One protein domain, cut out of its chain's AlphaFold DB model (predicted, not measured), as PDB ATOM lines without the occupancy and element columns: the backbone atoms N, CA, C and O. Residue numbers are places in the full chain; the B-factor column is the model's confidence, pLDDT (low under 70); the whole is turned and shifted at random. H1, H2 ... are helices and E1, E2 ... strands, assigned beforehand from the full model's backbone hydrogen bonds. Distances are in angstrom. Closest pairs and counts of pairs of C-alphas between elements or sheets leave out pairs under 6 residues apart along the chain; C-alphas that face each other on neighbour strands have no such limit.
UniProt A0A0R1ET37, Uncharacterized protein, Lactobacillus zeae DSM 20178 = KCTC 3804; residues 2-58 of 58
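What this domain is: This is residues 2 to 58 of the 58 residues of an uncharacterized protein of Lactobacillus zeae DSM 20178 = KCTC 3804 (UniProt A0A0R1ET37). There is little regular structure: a small sheet of three strands, one short helix H1 by the end where E2 and E3 begin, and a tail, residues 48 to 58, that sticks out. Of 57 printed residues, 22 are in named elements, in the order E1, H1, E2, E3; the class is mixed. The sheet, E1 E3 E2, is mixed. The whole is only just compact, close to loose, with a radius of gyration of the C-alphas of 12.1 A and spans of 31 by 29 by 17 A.

How they stand to each other: E1, residues 2 to 5, is antiparallel to E3, residues 36 to 40, at 163 degrees; N 3 and O 38 are within hydrogen-bond range at 2.8 A. H1, residues 9 to 16, has every O i to N i+4 pair within range. It only grazes the sheet; its closest C-alphas to E3 are Ala 9 and Ser 36, 5.2 A. E2, residues 20 to 24, is parallel to E3 at 29 degrees, with N 22 and O 37 at 2.8 A.

Where its parts are: E1 begins at C-alpha 2 (354.576, 135.562, 244.397). H1 is 10.4 A long, E2 12.7 A and E3 13.1 A, ending at C-alpha 40 (355.841, 136.443, 238.250).

The domain as a whole: The printed part has no cut. The link E2 to E3 is long. Residues 25 to 32, 42 to 44 and 58 have pLDDT under 70.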
ATOM      1  N   ILE A   2     355.431 136.761 244.388       85.12
ATOM      2  CA  ILE A   2     354.576 135.562 244.397       85.12
ATOM      3  C   ILE A   2     353.192 135.985 243.914       85.12
ATOM      4  O   ILE A   2     352.601 136.892 244.495       85.12
ATOM      5  N   ASP A   3     352.701 135.329 242.872       84.19
ATOM      6  CA  ASP A   3     351.391 135.612 242.283       84.19
ATOM      7  C   ASP A   3     350.310 134.700 242.870       84.19
ATOM      8  O   ASP A   3     349.176 135.126 243.075       84.19
ATOM      9  N   PHE A   4     350.656 133.440 243.156       86.81
ATOM     10  CA  PHE A   4     349.730 132.446 243.697       86.81
ATOM     11  C   PHE A   4     350.466 131.357 244.487       86.81
ATOM     12  O   PHE A   4     351.598 130.990 244.163       86.81
ATOM     13  N   VAL A   5     349.807 130.811 245.511       89.25
ATOM     14  CA  VAL A   5     350.297 129.689 246.320       89.25
ATOM     15  C   VAL A   5     349.250 128.584 246.299       89.25
ATOM     16  O   VAL A   5     348.119 128.794 246.739       89.25
ATOM     17  N   GLY A   6     349.631 127.408 245.801       90.00
ATOM     18  CA  GLY A   6     348.784 126.223 245.833       90.00
ATOM     19  C   GLY A   6     348.474 125.779 247.266       90.00
ATOM     20  O   GLY A   6     349.276 125.953 248.186       90.00
ATOM     21  N   ASN A   7     347.295 125.193 247.466       92.88
ATOM     22  CA  ASN A   7     346.768 124.828 248.785       92.88
ATOM     23  C   ASN A   7     347.582 123.747 249.528       92.88
ATOM     24  O   ASN A   7     347.456 123.633 250.746       92.88
ATOM     25  N   GLU A   8     348.428 122.985 248.835       94.56
ATOM     26  CA  GLU A   8     349.319 121.972 249.419       94.56
ATOM     27  C   GLU A   8     350.775 122.452 249.546       94.56
ATOM     28  O   GLU A   8     351.571 121.818 250.239       94.56
ATOM     29  N   ALA A   9     351.147 123.579 248.924       92.44
ATOM     30  CA  ALA A   9     352.534 124.049 248.860       92.44
ATOM     31  C   ALA A   9     353.158 124.248 250.255       92.44
ATOM     32  O   ALA A   9     354.258 123.767 250.526       92.44
ATOM     33  N   ASN A  10     352.423 124.882 251.175       92.94
ATOM     34  CA  ASN A  10     352.899 125.121 252.540       92.94
ATOM     35  C   ASN A  10     353.011 123.827 253.358       92.94
ATOM     36  O   ASN A  10     353.956 123.661 254.125       92.94
ATOM     37  N   ALA A  11     352.065 122.897 253.198       96.25
ATOM     38  CA  ALA A  11     352.115 121.604 253.880       96.25
ATOM     39  C   ALA A  11     353.326 120.780 253.416       96.25
ATOM     40  O   ALA A  11     354.039 120.218 254.251       96.25
ATOM     41  N   ASN A  12     353.600 120.778 252.108       94.75
ATOM     42  CA  ASN A  12     354.769 120.124 251.523       94.75
ATOM     43  C   ASN A  12     356.077 120.736 252.030       94.75
ATOM     44  O   ASN A  12     356.983 119.998 252.426       94.75
ATOM     45  N   PHE A  13     356.165 122.064 252.088       93.94
ATOM     46  CA  PHE A  13     357.357 122.733 252.598       93.94
ATOM     47  C   PHE A  13     357.586 122.430 254.082       93.94
ATOM     48  O   PHE A  13     358.661 121.968 254.456       93.94
ATOM     49  N   ASN A  14     356.563 122.594 254.921       93.88
ATOM     50  CA  ASN A  14     356.691 122.415 256.370       93.88
ATOM     51  C   ASN A  14     356.954 120.959 256.782       93.88
ATOM     52  O   ASN A  14     357.600 120.721 257.799       93.88
ATOM     53  N   THR A  15     356.446 119.991 256.014       95.31
ATOM     54  CA  THR A  15     356.559 118.563 256.356       95.31
ATOM     55  C   THR A  15     357.771 117.904 255.707       95.31
ATOM     56  O   THR A  15     358.420 117.064 256.325       95.31
ATOM     57  N   LEU A  16     358.068 118.255 254.453       94.38
ATOM     58  CA  LEU A  16     359.053 117.553 253.624       94.38
ATOM     59  C   LEU A  16     360.255 118.425 253.248       94.38
ATOM     60  O   LEU A  16     361.194 117.921 252.637       94.38
ATOM     61  N   GLY A  17     360.221 119.729 253.540       90.31
ATOM     62  CA  GLY A  17     361.182 120.685 252.982       90.31
ATOM     63  C   GLY A  17     361.075 120.813 251.458       90.31
ATOM     64  O   GLY A  17     362.012 121.275 250.813       90.31
ATOM     65  N   HIS A  18     359.961 120.371 250.864       92.56
ATOM     66  CA  HIS A  18     359.770 120.345 249.418       92.56
ATOM     67  C   HIS A  18     358.997 121.577 248.946       92.56
ATOM     68  O   HIS A  18     357.899 121.848 249.428       92.56
ATOM     69  N   LEU A  19     359.549 122.282 247.957       90.88
ATOM     70  CA  LEU A  19     358.924 123.445 247.336       90.88
ATOM     71  C   LEU A  19     359.053 123.360 245.814       90.88
ATOM     72  O   LEU A  19     360.162 123.344 245.281       90.88
ATOM     73  N   ALA A  20     357.919 123.346 245.114       91.06
ATOM     74  CA  ALA A  20     357.880 123.488 243.664       91.06
ATOM     75  C   ALA A  20     357.620 124.956 243.303       91.06
ATOM     76  O   ALA A  20     356.660 125.554 243.787       91.06
ATOM     77  N   ILE A  21     358.468 125.541 242.457       88.81
ATOM     78  CA  ILE A  21     358.334 126.934 242.016       88.81
ATOM     79  C   ILE A  21     358.039 126.946 240.522       88.81
ATOM     80  O   ILE A  21     358.843 126.479 239.716       88.81
ATOM     81  N   TYR A  22     356.889 127.502 240.157       86.88
ATOM     82  CA  TYR A  22     356.498 127.737 238.778       86.88
ATOM     83  C   TYR A  22     356.765 129.199 238.417       86.88
ATOM     84  O   TYR A  22     356.156 130.116 238.966       86.88
ATOM     85  N   VAL A  23     357.701 129.419 237.499       84.81
ATOM     86  CA  VAL A  23     358.100 130.757 237.051       84.81
ATOM     87  C   VAL A  23     357.294 131.092 235.799       84.81
ATOM     88  O   VAL A  23     357.569 130.555 234.727       84.81
ATOM     89  N   ASN A  24     356.268 131.930 235.945       72.25
ATOM     90  CA  ASN A  24     355.344 132.245 234.859       72.25
ATOM     91  C   ASN A  24     355.782 133.511 234.115       72.25
ATOM     92  O   ASN A  24     355.897 134.582 234.716       72.25
ATOM     93  N   ASN A  25     355.990 133.388 232.803       59.56
ATOM     94  CA  ASN A  25     356.341 134.522 231.958       59.56
ATOM     95  C   ASN A  25     355.117 135.146 231.280       59.56
ATOM     96  O   ASN A  25     355.115 136.365 231.126       59.56
ATOM     97  N   LYS A  26     354.085 134.378 230.879       57.94
ATOM     98  CA  LYS A  26     352.997 134.902 230.019       57.94
ATOM     99  C   LYS A  26     351.650 134.156 230.029       57.94
ATOM    100  O   LYS A  26     350.738 134.677 229.398       57.94
ATOM    101  N   ASP A  27     351.487 133.010 230.694       57.75
ATOM    102  CA  ASP A  27     350.258 132.207 230.546       57.75
ATOM    103  C   ASP A  27     349.292 132.380 231.724       57.75
ATOM    104  O   ASP A  27     349.634 132.121 232.876       57.75
ATOM    105  N   GLU A  28     348.075 132.840 231.431       56.50
ATOM    106  CA  GLU A  28     347.066 133.212 232.433       56.50
ATOM    107  C   GLU A  28     346.275 132.035 233.018       56.50
ATOM    108  O   GLU A  28     345.541 132.242 233.980       56.50
ATOM    109  N   ASP A  29     346.430 130.801 232.530       60.50
ATOM    110  CA  ASP A  29     345.687 129.681 233.110       60.50
ATOM    111  C   ASP A  29     346.375 128.332 232.881       60.50
ATOM    112  O   ASP A  29     346.695 127.966 231.752       60.50
ATOM    113  N   THR A  30     346.624 127.582 233.959       55.72
ATOM    114  CA  THR A  30     347.280 126.260 233.883       55.72
ATOM    115  C   THR A  30     346.597 125.166 234.699       55.72
ATOM    116  O   THR A  30     347.102 124.048 234.720       55.72
ATOM    117  N   GLY A  31     345.450 125.418 235.343       61.69
ATOM    118  CA  GLY A  31     344.907 124.443 236.297       61.69
ATOM    119  C   GLY A  31     345.867 124.310 237.480       61.69
ATOM    120  O   GLY A  31     346.763 123.469 237.511       61.69
ATOM    121  N   GLN A  32     345.720 125.234 238.422       69.38
ATOM    122  CA  GLN A  32     346.709 125.536 239.452       69.38
ATOM    123  C   GLN A  32     347.201 124.288 240.201       69.38
ATOM    124  O   GLN A  32     346.430 123.568 240.832       69.38
ATOM    125  N   LEU A  33     348.517 124.063 240.128       84.88
ATOM    126  CA  LEU A  33     349.213 122.949 240.765       84.88
ATOM    127  C   LEU A  33     349.149 123.096 242.300       84.88
ATOM    128  O   LEU A  33     349.744 124.040 242.830       84.88
ATOM    129  N   PRO A  34     348.493 122.168 243.026       88.75
ATOM    130  CA  PRO A  34     348.271 122.270 244.473       88.75
ATOM    131  C   PRO A  34     349.551 122.461 245.290       88.75
ATOM    132  O   PRO A  34     349.573 123.212 246.260       88.75
ATOM    133  N   GLY A  35     350.638 121.802 244.887       91.12
ATOM    134  CA  GLY A  35     351.908 121.797 245.614       91.12
ATOM    135  C   GLY A  35     352.888 122.914 245.247       91.12
ATOM    136  O   GLY A  35     354.022 122.870 245.727       91.12
ATOM    137  N   SER A  36     352.501 123.869 244.393       90.88
ATOM    138  CA  SER A  36     353.438 124.820 243.782       90.88
ATOM    139  C   SER A  36     353.204 126.272 244.196       90.88
ATOM    140  O   SER A  36     352.077 126.701 244.446       90.88
ATOM    141  N   VAL A  37     354.281 127.055 244.188       89.69
ATOM    142  CA  VAL A  37     354.254 128.519 244.273       89.69
ATOM    143  C   VAL A  37     354.485 129.096 242.886       89.69
ATOM    144  O   VAL A  37     355.444 128.731 242.209       89.69
ATOM    145  N   PHE A  38     353.621 130.011 242.467       87.38
ATOM    146  CA  PHE A  38     353.717 130.696 241.188       87.38
ATOM    147  C   PHE A  38     354.366 132.055 241.409       87.38
ATOM    148  O   PHE A  38     353.906 132.846 242.237       87.38
ATOM    149  N   VAL A  39     355.442 132.322 240.676       86.19
ATOM    150  CA  VAL A  39     356.177 133.586 240.750       86.19
ATOM    151  C   VAL A  39     356.135 134.300 239.406       86.19
ATOM    152  O   VAL A  39     356.437 133.703 238.369       86.19
ATOM    153  N   SER A  40     355.788 135.588 239.434       78.69
ATOM    154  CA  SER A  40     355.841 136.443 238.250       78.69
ATOM    155  C   SER A  40     357.280 136.572 237.779       78.69
ATOM    156  O   SER A  40     358.163 136.957 238.557       78.69
ATOM    157  N   SER A  41     357.502 136.316 236.491       73.81
ATOM    158  CA  SER A  41     358.769 136.596 235.819       73.81
ATOM    159  C   SER A  41     358.696 137.800 234.884       73.81
ATOM    160  O   SER A  41     359.602 137.952 234.057       73.81
ATOM    161  N   LYS A  42     357.647 138.637 234.997       67.12
ATOM    162  CA  LYS A  42     357.392 139.781 234.097       67.12
ATOM    163  C   LYS A  42     358.621 140.679 233.904       67.12
ATOM    164  O   LYS A  42     358.827 141.169 232.799       67.12
ATOM    165  N   ASP A  43     359.469 140.795 234.929       62.09
ATOM    166  CA  ASP A  43     360.603 141.729 234.945       62.09
ATOM    167  C   ASP A  43     361.992 141.060 235.011       62.09
ATOM    168  O   ASP A  43     363.004 141.757 234.998       62.09
ATOM    169  N   GLY A  44     362.080 139.724 235.108       67.06
ATOM    170  CA  GLY A  44     363.335 139.055 235.502       67.06
ATOM    171  C   GLY A  44     363.672 137.728 234.821       67.06
ATOM    172  O   GLY A  44     364.797 137.254 234.966       67.06
ATOM    173  N   GLY A  45     362.745 137.128 234.065       75.31
ATOM    174  CA  GLY A  45     362.966 135.813 233.456       75.31
ATOM    175  C   GLY A  45     363.210 134.698 234.486       75.31
ATOM    176  O   GLY A  45     362.793 134.793 235.640       75.31
ATOM    177  N   TYR A  46     363.856 133.612 234.057       82.50
ATOM    178  CA  TYR A  46     364.160 132.479 234.935       82.50
ATOM    179  C   TYR A  46     365.347 132.784 235.860       82.50
ATOM    180  O   TYR A  46     366.339 133.366 235.406       82.50
ATOM    181  N   PRO A  47     365.303 132.355 237.135       82.50
ATOM    182  CA  PRO A  47     366.433 132.527 238.033       82.50
ATOM    183  C   PRO A  47     367.617 131.671 237.571       82.50
ATOM    184  O   PRO A  47     367.467 130.495 237.241       82.50
ATOM    185  N   ASN A  48     368.817 132.247 237.597       87.31
ATOM    186  CA  ASN A  48     370.057 131.484 237.499       87.31
ATOM    187  C   ASN A  48     370.483 131.074 238.917       87.31
ATOM    188  O   ASN A  48     370.784 131.945 239.734       87.31
ATOM    189  N   ILE A  49     370.474 129.773 239.209       89.44
ATOM    190  CA  ILE A  49     370.790 129.223 240.533       89.44
ATOM    191  C   ILE A  49     372.178 128.584 240.490       89.44
ATOM    192  O   ILE A  49     372.453 127.731 239.647       89.44
ATOM    193  N   LYS A  50     373.050 128.979 241.421       94.81
ATOM    194  CA  LYS A  50     374.401 128.419 241.580       94.81
ATOM    195  C   LYS A  50     374.526 127.624 242.877       94.81
ATOM    196  O   LYS A  50     373.808 127.866 243.843       94.81
ATOM    197  N   VAL A  51     375.479 126.692 242.920       95.31
ATOM    198  CA  VAL A  51     375.818 125.969 244.157       95.31
ATOM    199  C   VAL A  51     376.249 126.967 245.233       95.31
ATOM    200  O   VAL A  51     377.064 127.849 244.966       95.31
ATOM    201  N   GLY A  52     375.696 126.824 246.439       95.75
ATOM    202  CA  GLY A  52     375.947 127.725 247.569       95.75
ATOM    203  C   GLY A  52     375.112 129.007 247.559       95.75
ATOM    204  O   GLY A  52     375.263 129.825 248.459       95.75
ATOM    205  N   GLN A  53     374.236 129.198 246.570       94.44
ATOM    206  CA  GLN A  53     373.286 130.303 246.571       94.44
ATOM    207  C   GLN A  53     372.162 130.046 247.575       94.44
ATOM    208  O   GLN A  53     371.582 128.961 247.610       94.44
ATOM    209  N   GLU A  54     371.839 131.066 248.361       91.88
ATOM    210  CA  GLU A  54     370.743 131.021 249.321       91.88
ATOM    211  C   GLU A  54     369.424 131.440 248.664       91.88
ATOM    212  O   GLU A  54     369.382 132.324 247.801       91.88
ATOM    213  N   ILE A  55     368.335 130.801 249.089       86.50
ATOM    214  CA  ILE A  55     366.968 131.189 248.748       86.50
ATOM    215  C   ILE A  55     366.351 131.767 250.018       86.50
ATOM    216  O   ILE A  55     366.182 131.054 251.005       86.50
ATOM    217  N   LEU A  56     366.014 133.055 249.990       86.19
ATOM    218  CA  LEU A  56     365.270 133.687 251.073       86.19
ATOM    219  C   LEU A  56     363.775 133.409 250.893       86.19
ATOM    220  O   LEU A  56     363.183 133.807 249.890       86.19
ATOM    221  N   ILE A  57     363.183 132.752 251.885       78.94
ATOM    222  CA  ILE A  57     361.742 132.523 252.004       78.94
ATOM    223  C   ILE A  57     361.305 133.260 253.275       78.94
ATOM    224  O   ILE A  57     361.772 132.909 254.359       78.94
ATOM    225  N   ALA A  58     360.487 134.306 253.138       63.41
ATOM    226  CA  ALA A  58     360.025 135.168 254.230       63.41
ATOM    227  C   ALA A  58     358.539 135.503 254.077       63.41
ATOM    228  O   ALA A  58     358.095 135.633 252.911       63.41
TER     229      ALA A  58